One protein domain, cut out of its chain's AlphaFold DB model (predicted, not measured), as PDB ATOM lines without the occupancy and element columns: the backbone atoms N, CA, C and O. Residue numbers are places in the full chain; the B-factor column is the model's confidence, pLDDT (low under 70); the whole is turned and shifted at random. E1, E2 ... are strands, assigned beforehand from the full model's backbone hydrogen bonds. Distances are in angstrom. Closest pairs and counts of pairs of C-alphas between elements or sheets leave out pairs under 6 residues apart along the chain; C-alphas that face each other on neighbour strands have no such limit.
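Overview. This is residues 16 to 85 of the 100 residues of an uncharacterized protein of Aphidius gifuensis (UniProt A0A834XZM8). A small twisted sheet of three strands, E1, E5 and E4, makes one end of this loose domain, and a separate two-stranded hairpin, E2 and E3, reaches away from it like an arm, with its base near residues 68 and 69 of E4. The long loop of the arm, residues 38 to 52, carries the length onward, and its tip, residues 43 to 49, sticks out free. The printed part has 70 residues with no named helix and five named strands, E1 to E5 in order along the chain; the larger sheet has the order E1, E5, E4, and both sheets are antiparallel. The class is all strand, though under half of the residues, 30 of 70, are in named elements. The radius of gyration of the C-alphas is 15.0 A and the spans are 44 by 30 by 20 A.

Arrangement. E1, residues 16 to 20, is an edge strand and the antiparallel neighbour of E5, residues 78 to 84, at 157 degrees, with N 17 and O 81 2.9 A apart, within hydrogen-bond range. E2, residues 33 to 37, is apart from E1 and forms an antiparallel hairpin with E3, residues 53 to 57, at 163 degrees; N 36 and O 54, 2.8 A apart, are within hydrogen-bond range. E3 and E4, residues 68 to 75, have 4 pairs of C-alphas within 8 A, the closest being those of Ile 56 and Thr 68, 6.1 A apart. E2 and E4 have 1 such pair, the C-alphas of Leu 34 and Ala 69, 7.9 A apart. E4, the other edge strand, forms an antiparallel hairpin with E5 at 154 degrees, with N 82 and O 70 2.8 A apart, within hydrogen-bond range. The sheet of E1, E5 and E4 is only just strongly twisted, its C-alphas lying up to 4.1 A off the best plane. E5 is apart from both E2 and E3.

Along the chain. E1 begins at C-alpha 16, (59.494, 114.011, 0.571), and is 13.1 A long. E2 and E3 are each 12.8 A long; C-alpha 53, where E3 begins, is at (78.399, 110.350, 2.776). E4 is 20.8 A long and E5 19.4 A, ending at C-alpha 84, (61.584, 107.902, 6.770).

Size, cuts and confidence. The two C-alphas farthest apart, those of Asp 46 and Ile 76, are 44.9 A apart. The printed part has no cut. The links from E1 to E2 and from E2 to E3 are long, with 12 and 15 residues; the link from E3 to E4 is short and that from E4 to E5 tight. The mean pLDDT of the printed part is 74.4, and the model's confidence is under 70 at residues 37 to 55, residues 60 to 67 and residue 85.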
ATOM      1  N   TYR A  16      59.767 114.467   1.922       88.44
ATOM      2  CA  TYR A  16      59.494 114.011   0.571       88.44
ATOM      3  C   TYR A  16      60.379 114.737  -0.431       88.44
ATOM      4  O   TYR A  16      60.568 115.953  -0.342       88.44
ATOM      5  N   LEU A  17      60.865 113.990  -1.415       88.75
ATOM      6  CA  LEU A  17      61.520 114.509  -2.608       88.75
ATOM      7  C   LEU A  17      60.672 114.157  -3.823       88.75
ATOM      8  O   LEU A  17      60.092 113.079  -3.886       88.75
ATOM      9  N   ASN A  18      60.603 115.062  -4.792       90.62
ATOM     10  CA  ASN A  18      60.025 114.760  -6.094       90.62
ATOM     11  C   ASN A  18      61.145 114.773  -7.133       90.62
ATOM     12  O   ASN A  18      61.752 115.822  -7.365       90.62
ATOM     13  N   LEU A  19      61.428 113.618  -7.728       88.75
ATOM     14  CA  LEU A  19      62.411 113.484  -8.794       88.75
ATOM     15  C   LEU A  19      61.695 113.509 -10.137       88.75
ATOM     16  O   LEU A  19      60.850 112.665 -10.416       88.75
ATOM     17  N   LYS A  20      62.069 114.472 -10.979       90.75
ATOM     18  CA  LYS A  20      61.674 114.487 -12.388       90.75
ATOM     19  C   LYS A  20      62.654 113.654 -13.196       90.75
ATOM     20  O   LYS A  20      63.864 113.800 -13.036       90.75
ATOM     21  N   LEU A  21      62.118 112.824 -14.074       88.38
ATOM     22  CA  LEU A  21      62.859 111.865 -14.877       88.38
ATOM     23  C   LEU A  21      62.695 112.191 -16.367       88.38
ATOM     24  O   LEU A  21      61.805 112.940 -16.766       88.38
ATOM     25  N   ASN A  22      63.574 111.643 -17.200       90.62
ATOM     26  CA  ASN A  22      63.496 111.769 -18.660       90.62
ATOM     27  C   ASN A  22      62.614 110.688 -19.318       90.62
ATOM     28  O   ASN A  22      62.339 110.772 -20.514       90.62
ATOM     29  N   ARG A  23      62.193 109.682 -18.545       92.12
ATOM     30  CA  ARG A  23      61.242 108.625 -18.901       92.12
ATOM     31  C   ARG A  23      60.511 108.143 -17.648       92.12
ATOM     32  O   ARG A  23      60.872 108.537 -16.542       92.12
ATOM     33  N   ASP A  24      59.491 107.312 -17.828       91.88
ATOM     34  CA  ASP A  24      58.783 106.710 -16.700       91.88
ATOM     35  C   ASP A  24      59.718 105.771 -15.927       91.88
ATOM     36  O   ASP A  24      60.582 105.107 -16.515       91.88
ATOM     37  N   TYR A  25      59.557 105.771 -14.604       89.44
ATOM     38  CA  TYR A  25      60.287 104.897 -13.693       89.44
ATOM     39  C   TYR A  25      59.687 103.492 -13.713       89.44
ATOM     40  O   TYR A  25      58.468 103.340 -13.618       89.44
ATOM     41  N   ASP A  26      60.545 102.482 -13.798       87.38
ATOM     42  CA  ASP A  26      60.170 101.072 -13.750       87.38
ATOM     43  C   ASP A  26      60.936 100.368 -12.626       87.38
ATOM     44  O   ASP A  26      62.114 100.055 -12.762       87.38
ATOM     45  N   GLU A  27      60.244 100.061 -11.527       84.62
ATOM     46  CA  GLU A  27      60.810  99.376 -10.353       84.62
ATOM     47  C   GLU A  27      61.472  98.023 -10.658       84.62
ATOM     48  O   GLU A  27      62.260  97.533  -9.851       84.62
ATOM     49  N   SER A  28      61.138  97.384 -11.784       84.81
ATOM     50  CA  SER A  28      61.711  96.087 -12.154       84.81
ATOM     51  C   SER A  28      63.055  96.192 -12.875       84.81
ATOM     52  O   SER A  28      63.797  95.208 -12.921       84.81
ATOM     53  N   THR A  29      63.369  97.363 -13.436       87.56
ATOM     54  CA  THR A  29      64.571  97.585 -14.253       87.56
ATOM     55  C   THR A  29      65.443  98.738 -13.767       87.56
ATOM     56  O   THR A  29      66.638  98.753 -14.066       87.56
ATOM     57  N   ASP A  30      64.882  99.662 -12.989       85.12
ATOM     58  CA  ASP A  30      65.558 100.853 -12.499       85.12
ATOM     59  C   ASP A  30      66.008 100.704 -11.049       85.12
ATOM     60  O   ASP A  30      65.263 100.260 -10.178       85.12
ATOM     61  N   GLU A  31      67.227 101.160 -10.779       82.88
ATOM     62  CA  GLU A  31      67.760 101.293  -9.428       82.88
ATOM     63  C   GLU A  31      68.055 102.764  -9.148       82.88
ATOM     64  O   GLU A  31      68.715 103.450  -9.931       82.88
ATOM     65  N   VAL A  32      67.568 103.260  -8.012       80.69
ATOM     66  CA  VAL A  32      67.792 104.640  -7.586       80.69
ATOM     67  C   VAL A  32      68.316 104.632  -6.153       80.69
ATOM     68  O   VAL A  32      67.729 104.043  -5.245       80.69
ATOM     69  N   THR A  33      69.436 105.320  -5.953       77.06
ATOM     70  CA  THR A  33      70.057 105.521  -4.641       77.06
ATOM     71  C   THR A  33      70.187 107.013  -4.381       77.06
ATOM     72  O   THR A  33      70.732 107.751  -5.202       77.06
ATOM     73  N   LEU A  34      69.688 107.467  -3.233       76.44
ATOM     74  CA  LEU A  34      69.888 108.836  -2.775       76.44
ATOM     75  C   LEU A  34      71.232 108.925  -2.056       76.44
ATOM     76  O   LEU A  34      71.439 108.251  -1.050       76.44
ATOM     77  N   VAL A  35      72.128 109.778  -2.546       71.88
ATOM     78  CA  VAL A  35      73.423 110.043  -1.909       71.88
ATOM     79  C   VAL A  35      73.385 111.424  -1.269       71.88
ATOM     80  O   VAL A  35      73.182 112.432  -1.944       71.88
ATOM     81  N   LEU A  36      73.549 111.463   0.051       70.12
ATOM     82  CA  LEU A  36      73.548 112.679   0.856       70.12
ATOM     83  C   LEU A  36      74.984 113.008   1.256       70.12
ATOM     84  O   LEU A  36      75.599 112.268   2.023       70.12
ATOM     85  N   ASN A  37      75.495 114.136   0.769       65.94
ATOM     86  CA  ASN A  37      76.794 114.662   1.174       65.94
ATOM     87  C   ASN A  37      76.598 115.673   2.302       65.94
ATOM     88  O   ASN A  37      75.903 116.671   2.125       65.94
ATOM     89  N   MET A  38      77.195 115.422   3.466       63.22
ATOM     90  CA  MET A  38      77.154 116.377   4.570       63.22
ATOM     91  C   MET A  38      78.362 117.308   4.497       63.22
ATOM     92  O   MET A  38      79.485 116.902   4.789       63.22
ATOM     93  N   GLU A  39      78.130 118.573   4.145       57.28
ATOM     94  CA  GLU A  39      79.135 119.618   4.343       57.28
ATOM     95  C   GLU A  39      79.323 119.844   5.848       57.28
ATOM     96  O   GLU A  39      78.464 120.406   6.531       57.28
ATOM     97  N   VAL A  40      80.446 119.369   6.383       54.09
ATOM     98  CA  VAL A  40      80.888 119.738   7.726       54.09
ATOM     99  C   VAL A  40      81.742 120.989   7.570       54.09
ATOM    100  O   VAL A  40      82.740 120.959   6.851       54.09
ATOM    101  N   GLU A  41      81.354 122.095   8.214       53.00
ATOM    102  CA  GLU A  41      82.215 123.279   8.269       53.00
ATOM    103  C   GLU A  41      83.599 122.850   8.785       53.00
ATOM    104  O   GLU A  41      83.731 122.195   9.822       53.00
ATOM    105  N   SER A  42      84.621 123.192   8.004       46.34
ATOM    106  CA  SER A  42      85.982 122.637   7.946       46.34
ATOM    107  C   SER A  42      86.853 122.802   9.202       46.34
ATOM    108  O   SER A  42      88.065 122.623   9.143       46.34
ATOM    109  N   ASN A  43      86.259 123.101  10.355       46.16
ATOM    110  CA  ASN A  43      86.961 123.263  11.627       46.16
ATOM    111  C   ASN A  43      86.889 122.016  12.532       46.16
ATOM    112  O   ASN A  43      87.369 122.075  13.662       46.16
ATOM    113  N   ILE A  44      86.260 120.918  12.084       52.22
ATOM    114  CA  ILE A  44      86.008 119.721  12.916       52.22
ATOM    115  C   ILE A  44      86.660 118.442  12.359       52.22
ATOM    116  O   ILE A  44      86.953 117.536  13.136       52.22
ATOM    117  N   PHE A  45      86.936 118.360  11.055       49.19
ATOM    118  CA  PHE A  45      87.555 117.187  10.430       49.19
ATOM    119  C   PHE A  45      88.833 117.586   9.693       49.19
ATOM    120  O   PHE A  45      88.831 118.552   8.928       49.19
ATOM    121  N   ASP A  46      89.920 116.846   9.930       47.66
ATOM    122  CA  ASP A  46      91.157 116.984   9.165       47.66
ATOM    123  C   ASP A  46      90.851 116.783   7.673       47.66
ATOM    124  O   ASP A  46      90.131 115.860   7.292       47.66
ATOM    125  N   ALA A  47      91.410 117.654   6.829       48.12
ATOM    126  CA  ALA A  47      91.125 117.806   5.393       48.12
ATOM    127  C   ALA A  47      91.399 116.565   4.506       48.12
ATOM    128  O   ALA A  47      91.394 116.659   3.279       48.12
ATOM    129  N   THR A  48      91.668 115.409   5.110       49.41
ATOM    130  CA  THR A  48      91.858 114.105   4.469       49.41
ATOM    131  C   THR A  48      90.644 113.186   4.578       49.41
ATOM    132  O   THR A  48      90.540 112.255   3.778       49.41
ATOM    133  N   ASP A  49      89.723 113.435   5.512       53.31
ATOM    134  CA  ASP A  49      88.510 112.629   5.637       53.31
ATOM    135  C   ASP A  49      87.429 113.169   4.701       53.31
ATOM    136  O   ASP A  49      87.008 114.325   4.780       53.31
ATOM    137  N   LYS A  50      87.000 112.318   3.761       55.62
ATOM    138  CA  LYS A  50      85.868 112.597   2.874       55.62
ATOM    139  C   LYS A  50      84.681 113.058   3.720       55.62
ATOM    140  O   LYS A  50      84.402 112.463   4.760       55.62
ATOM    141  N   ALA A  51      83.980 114.088   3.243       56.44
ATOM    142  CA  ALA A  51      82.718 114.516   3.826       56.44
ATOM    143  C   ALA A  51      81.831 113.281   4.078       56.44
ATOM    144  O   ALA A  51      81.754 112.417   3.198       56.44
ATOM    145  N   PRO A  52      81.220 113.140   5.265       63.69
ATOM    146  CA  PRO A  52      80.454 111.949   5.577       63.69
ATOM    147  C   PRO A  52      79.299 111.797   4.579       63.69
ATOM    148  O   PRO A  52      78.412 112.649   4.486       63.69
ATOM    149  N   GLU A  53      79.360 110.711   3.812       65.94
ATOM    150  CA  GLU A  53      78.399 110.350   2.776       65.94
ATOM    151  C   GLU A  53      77.388 109.356   3.351       65.94
ATOM    152  O   GLU A  53      77.758 108.356   3.973       65.94
ATOM    153  N   ILE A  54      76.102 109.626   3.140       68.56
ATOM    154  CA  ILE A  54      75.024 108.704   3.497       68.56
ATOM    155  C   ILE A  54      74.327 108.282   2.209       68.56
ATOM    156  O   ILE A  54      73.635 109.078   1.579       68.56
ATOM    157  N   SER A  55      74.492 107.013   1.849       67.81
ATOM    158  CA  SER A  55      73.747 106.386   0.761       67.81
ATOM    159  C   SER A  55      72.474 105.741   1.306       67.81
ATOM    160  O   SER A  55      72.531 104.884   2.188       67.81
ATOM    161  N   ILE A  56      71.324 106.157   0.780       73.25
ATOM    162  CA  ILE A  56      70.003 105.626   1.113       73.25
ATOM    163  C   ILE A  56      69.417 104.997  -0.159       73.25
ATOM    164  O   ILE A  56      68.945 105.730  -1.036       73.25
ATOM    165  N   PRO A  57      69.457 103.661  -0.302       71.38
ATOM    166  CA  PRO A  57      68.808 102.993  -1.422       71.38
ATOM    167  C   PRO A  57      67.287 103.121  -1.305       71.38
ATOM    168  O   PRO A  57      66.741 103.138  -0.195       71.38
ATOM    169  N   LEU A  58      66.599 103.175  -2.445       70.56
ATOM    170  CA  LEU A  58      65.150 103.011  -2.472       70.56
ATOM    171  C   LEU A  58      64.790 101.563  -2.148       70.56
ATOM    172  O   LEU A  58      65.197 100.628  -2.831       70.56
ATOM    173  N   MET A  59      64.043 101.387  -1.066       70.38
ATOM    174  CA  MET A  59      63.596 100.099  -0.564       70.38
ATOM    175  C   MET A  59      62.083 100.119  -0.367       70.38
ATOM    176  O   MET A  59      61.513 101.088   0.128       70.38
ATOM    177  N   ASN A  60      61.433  98.995  -0.660       61.56
ATOM    178  CA  ASN A  60      59.989  98.826  -0.460       61.56
ATOM    179  C   ASN A  60      59.609  98.515   1.003       61.56
ATOM    180  O   ASN A  60      58.484  98.104   1.282       61.56
ATOM    181  N   TYR A  61      60.543  98.661   1.948       55.03
ATOM    182  CA  TYR A  61      60.291  98.456   3.371       55.03
ATOM    183  C   TYR A  61      61.154  99.379   4.233       55.03
ATOM    184  O   TYR A  61      62.302  99.691   3.914       55.03
ATOM    185  N   THR A  62      60.598  99.774   5.373       55.53
ATOM    186  CA  THR A  62      61.287 100.569   6.389       55.53
ATOM    187  C   THR A  62      62.083  99.665   7.320       55.53
ATOM    188  O   THR A  62      61.564  98.649   7.797       55.53
ATOM    189  N   LYS A  63      63.315 100.053   7.652       59.66
ATOM    190  CA  LYS A  63      64.112  99.397   8.691       59.66
ATOM    191  C   LYS A  63      64.215 100.336   9.901       59.66
ATOM    192  O   LYS A  63      64.841 101.389   9.781       59.66
ATOM    193  N   PRO A  64      63.635  99.965  11.059       57.25
ATOM    194  CA  PRO A  64      63.678 100.800  12.256       57.25
ATOM    195  C   PRO A  64      65.113 101.154  12.657       57.25
ATOM    196  O   PRO A  64      65.990 100.285  12.676       57.25
ATOM    197  N   GLY A  65      65.351 102.422  12.998       61.38
ATOM    198  CA  GLY A  65      66.673 102.893  13.422       61.38
ATOM    199  C   GLY A  65      67.681 103.089  12.284       61.38
ATOM    200  O   GLY A  65      68.867 103.266  12.558       61.38
ATOM    201  N   THR A  66      67.229 103.104  11.027       66.25
ATOM    202  CA  THR A  66      68.006 103.547   9.858       66.25
ATOM    203  C   THR A  66      67.149 104.465   8.996       66.25
ATOM    204  O   THR A  66      65.963 104.199   8.843       66.25
ATOM    205  N   SER A  67      67.733 105.510   8.409       68.69
ATOM    206  CA  SER A  67      67.013 106.312   7.419       68.69
ATOM    207  C   SER A  67      66.788 105.474   6.162       68.69
ATOM    208  O   SER A  67      67.748 104.968   5.581       68.69
ATOM    209  N   THR A  68      65.527 105.303   5.774       79.69
ATOM    210  CA  THR A  68      65.117 104.555   4.578       79.69
ATOM    211  C   THR A  68      64.455 105.483   3.576       79.69
ATOM    212  O   THR A  68      63.880 106.494   3.966       79.69
ATOM    213  N   ALA A  69      64.538 105.148   2.291       83.62
ATOM    214  CA  ALA A  69      63.802 105.828   1.235       83.62
ATOM    215  C   ALA A  69      62.859 104.832   0.562       83.62
ATOM    216  O   ALA A  69      63.254 103.695   0.320       83.62
ATOM    217  N   SER A  70      61.637 105.248   0.251       87.56
ATOM    218  CA  SER A  70      60.631 104.438  -0.445       87.56
ATOM    219  C   SER A  70      59.896 105.273  -1.493       87.56
ATOM    220  O   SER A  70      59.809 106.499  -1.376       87.56
ATOM    221  N   VAL A  71      59.386 104.625  -2.540       87.69
ATOM    222  CA  VAL A  71      58.525 105.292  -3.524       87.69
ATOM    223  C   VAL A  71      57.137 105.475  -2.906       87.69
ATOM    224  O   VAL A  71      56.498 104.508  -2.504       87.69
ATOM    225  N   ASP A  72      56.686 106.725  -2.809       90.69
ATOM    226  CA  ASP A  72      55.351 107.103  -2.326       90.69
ATOM    227  C   ASP A  72      54.346 107.109  -3.484       90.69
ATOM    228  O   ASP A  72      53.285 106.494  -3.404       90.69
ATOM    229  N   THR A  73      54.696 107.780  -4.588       91.50
ATOM    230  CA  THR A  73      53.875 107.826  -5.805       91.50
ATOM    231  C   THR A  73      54.737 107.772  -7.060       91.50
ATOM    232  O   THR A  73      55.828 108.346  -7.107       91.50
ATOM    233  N   ILE A  74      54.215 107.107  -8.090       90.56
ATOM    234  CA  ILE A  74      54.761 107.116  -9.450       90.56
ATOM    235  C   ILE A  74      53.766 107.863 -10.330       90.56
ATOM    236  O   ILE A  74      52.599 107.485 -10.412       90.56
ATOM    237  N   ASP A  75      54.253 108.907 -10.985       92.56
ATOM    238  CA  ASP A  75      53.530 109.697 -11.971       92.56
ATOM    239  C   ASP A  75      54.296 109.668 -13.304       92.56
ATOM    240  O   ASP A  75      55.454 109.247 -13.373       92.56
ATOM    241  N   ILE A  76      53.664 110.151 -14.375       92.50
ATOM    242  CA  ILE A  76      54.319 110.256 -15.686       92.50
ATOM    243  C   ILE A  76      55.564 111.140 -15.548       92.50
ATOM    244  O   ILE A  76      55.465 112.313 -15.175       92.50
ATOM    245  N   TYR A  77      56.731 110.576 -15.860       92.00
ATOM    246  CA  TYR A  77      58.043 111.226 -15.771       92.00
ATOM    247  C   TYR A  77      58.419 111.787 -14.392       92.00
ATOM    248  O   TYR A  77      59.277 112.673 -14.295       92.00
ATOM    249  N   SER A  78      57.823 111.288 -13.308       93.38
ATOM    250  CA  SER A  78      58.268 111.653 -11.965       93.38
ATOM    251  C   SER A  78      57.968 110.605 -10.910       93.38
ATOM    252  O   SER A  78      56.953 109.919 -10.967       93.38
ATOM    253  N   ILE A  79      58.823 110.550  -9.896       91.88
ATOM    254  CA  ILE A  79      58.587 109.756  -8.694       91.88
ATOM    255  C   ILE A  79      58.656 110.639  -7.459       91.88
ATOM    256  O   ILE A  79      59.560 111.468  -7.302       91.88
ATOM    257  N   LYS A  80      57.710 110.427  -6.554       92.81
ATOM    258  CA  LYS A  80      57.748 110.999  -5.219       92.81
ATOM    259  C   LYS A  80      58.376 109.982  -4.285       92.81
ATOM    260  O   LYS A  80      57.873 108.874  -4.136       92.81
ATOM    261  N   ILE A  81      59.469 110.373  -3.652       90.31
ATOM    262  CA  ILE A  81      60.211 109.551  -2.705       90.31
ATOM    263  C   ILE A  81      59.904 110.051  -1.303       90.31
ATOM    264  O   ILE A  81      60.052 111.243  -1.024       90.31
ATOM    265  N   LYS A  82      59.505 109.139  -0.422       89.19
ATOM    266  CA  LYS A  82      59.436 109.363   1.016       89.19
ATOM    267  C   LYS A  82      60.755 108.936   1.644       89.19
ATOM    268  O   LYS A  82      61.255 107.859   1.336       89.19
ATOM    269  N   ILE A  83      61.305 109.759   2.528       86.31
ATOM    270  CA  ILE A  83      62.449 109.403   3.360       86.31
ATOM    271  C   ILE A  83      61.974 109.357   4.809       86.31
ATOM    272  O   ILE A  83      61.522 110.374   5.342       86.31
ATOM    273  N   ASP A  84      62.060 108.176   5.417       81.75
ATOM    274  CA  ASP A  84      61.584 107.902   6.770       81.75
ATOM    275  C   ASP A  84      62.649 108.230   7.818       81.75
ATOM    276  O   ASP A  84      63.836 107.933   7.637       81.75
ATOM    277  N   GLU A  85      62.193 108.801   8.936       67.56
ATOM    278  CA  GLU A  85      62.955 108.949  10.180       67.56
ATOM    279  C   GLU A  85      64.417 109.380   9.967       67.56
ATOM    280  O   GLU A  85      65.371 108.652  10.259       67.56
TER     281      GLU A  85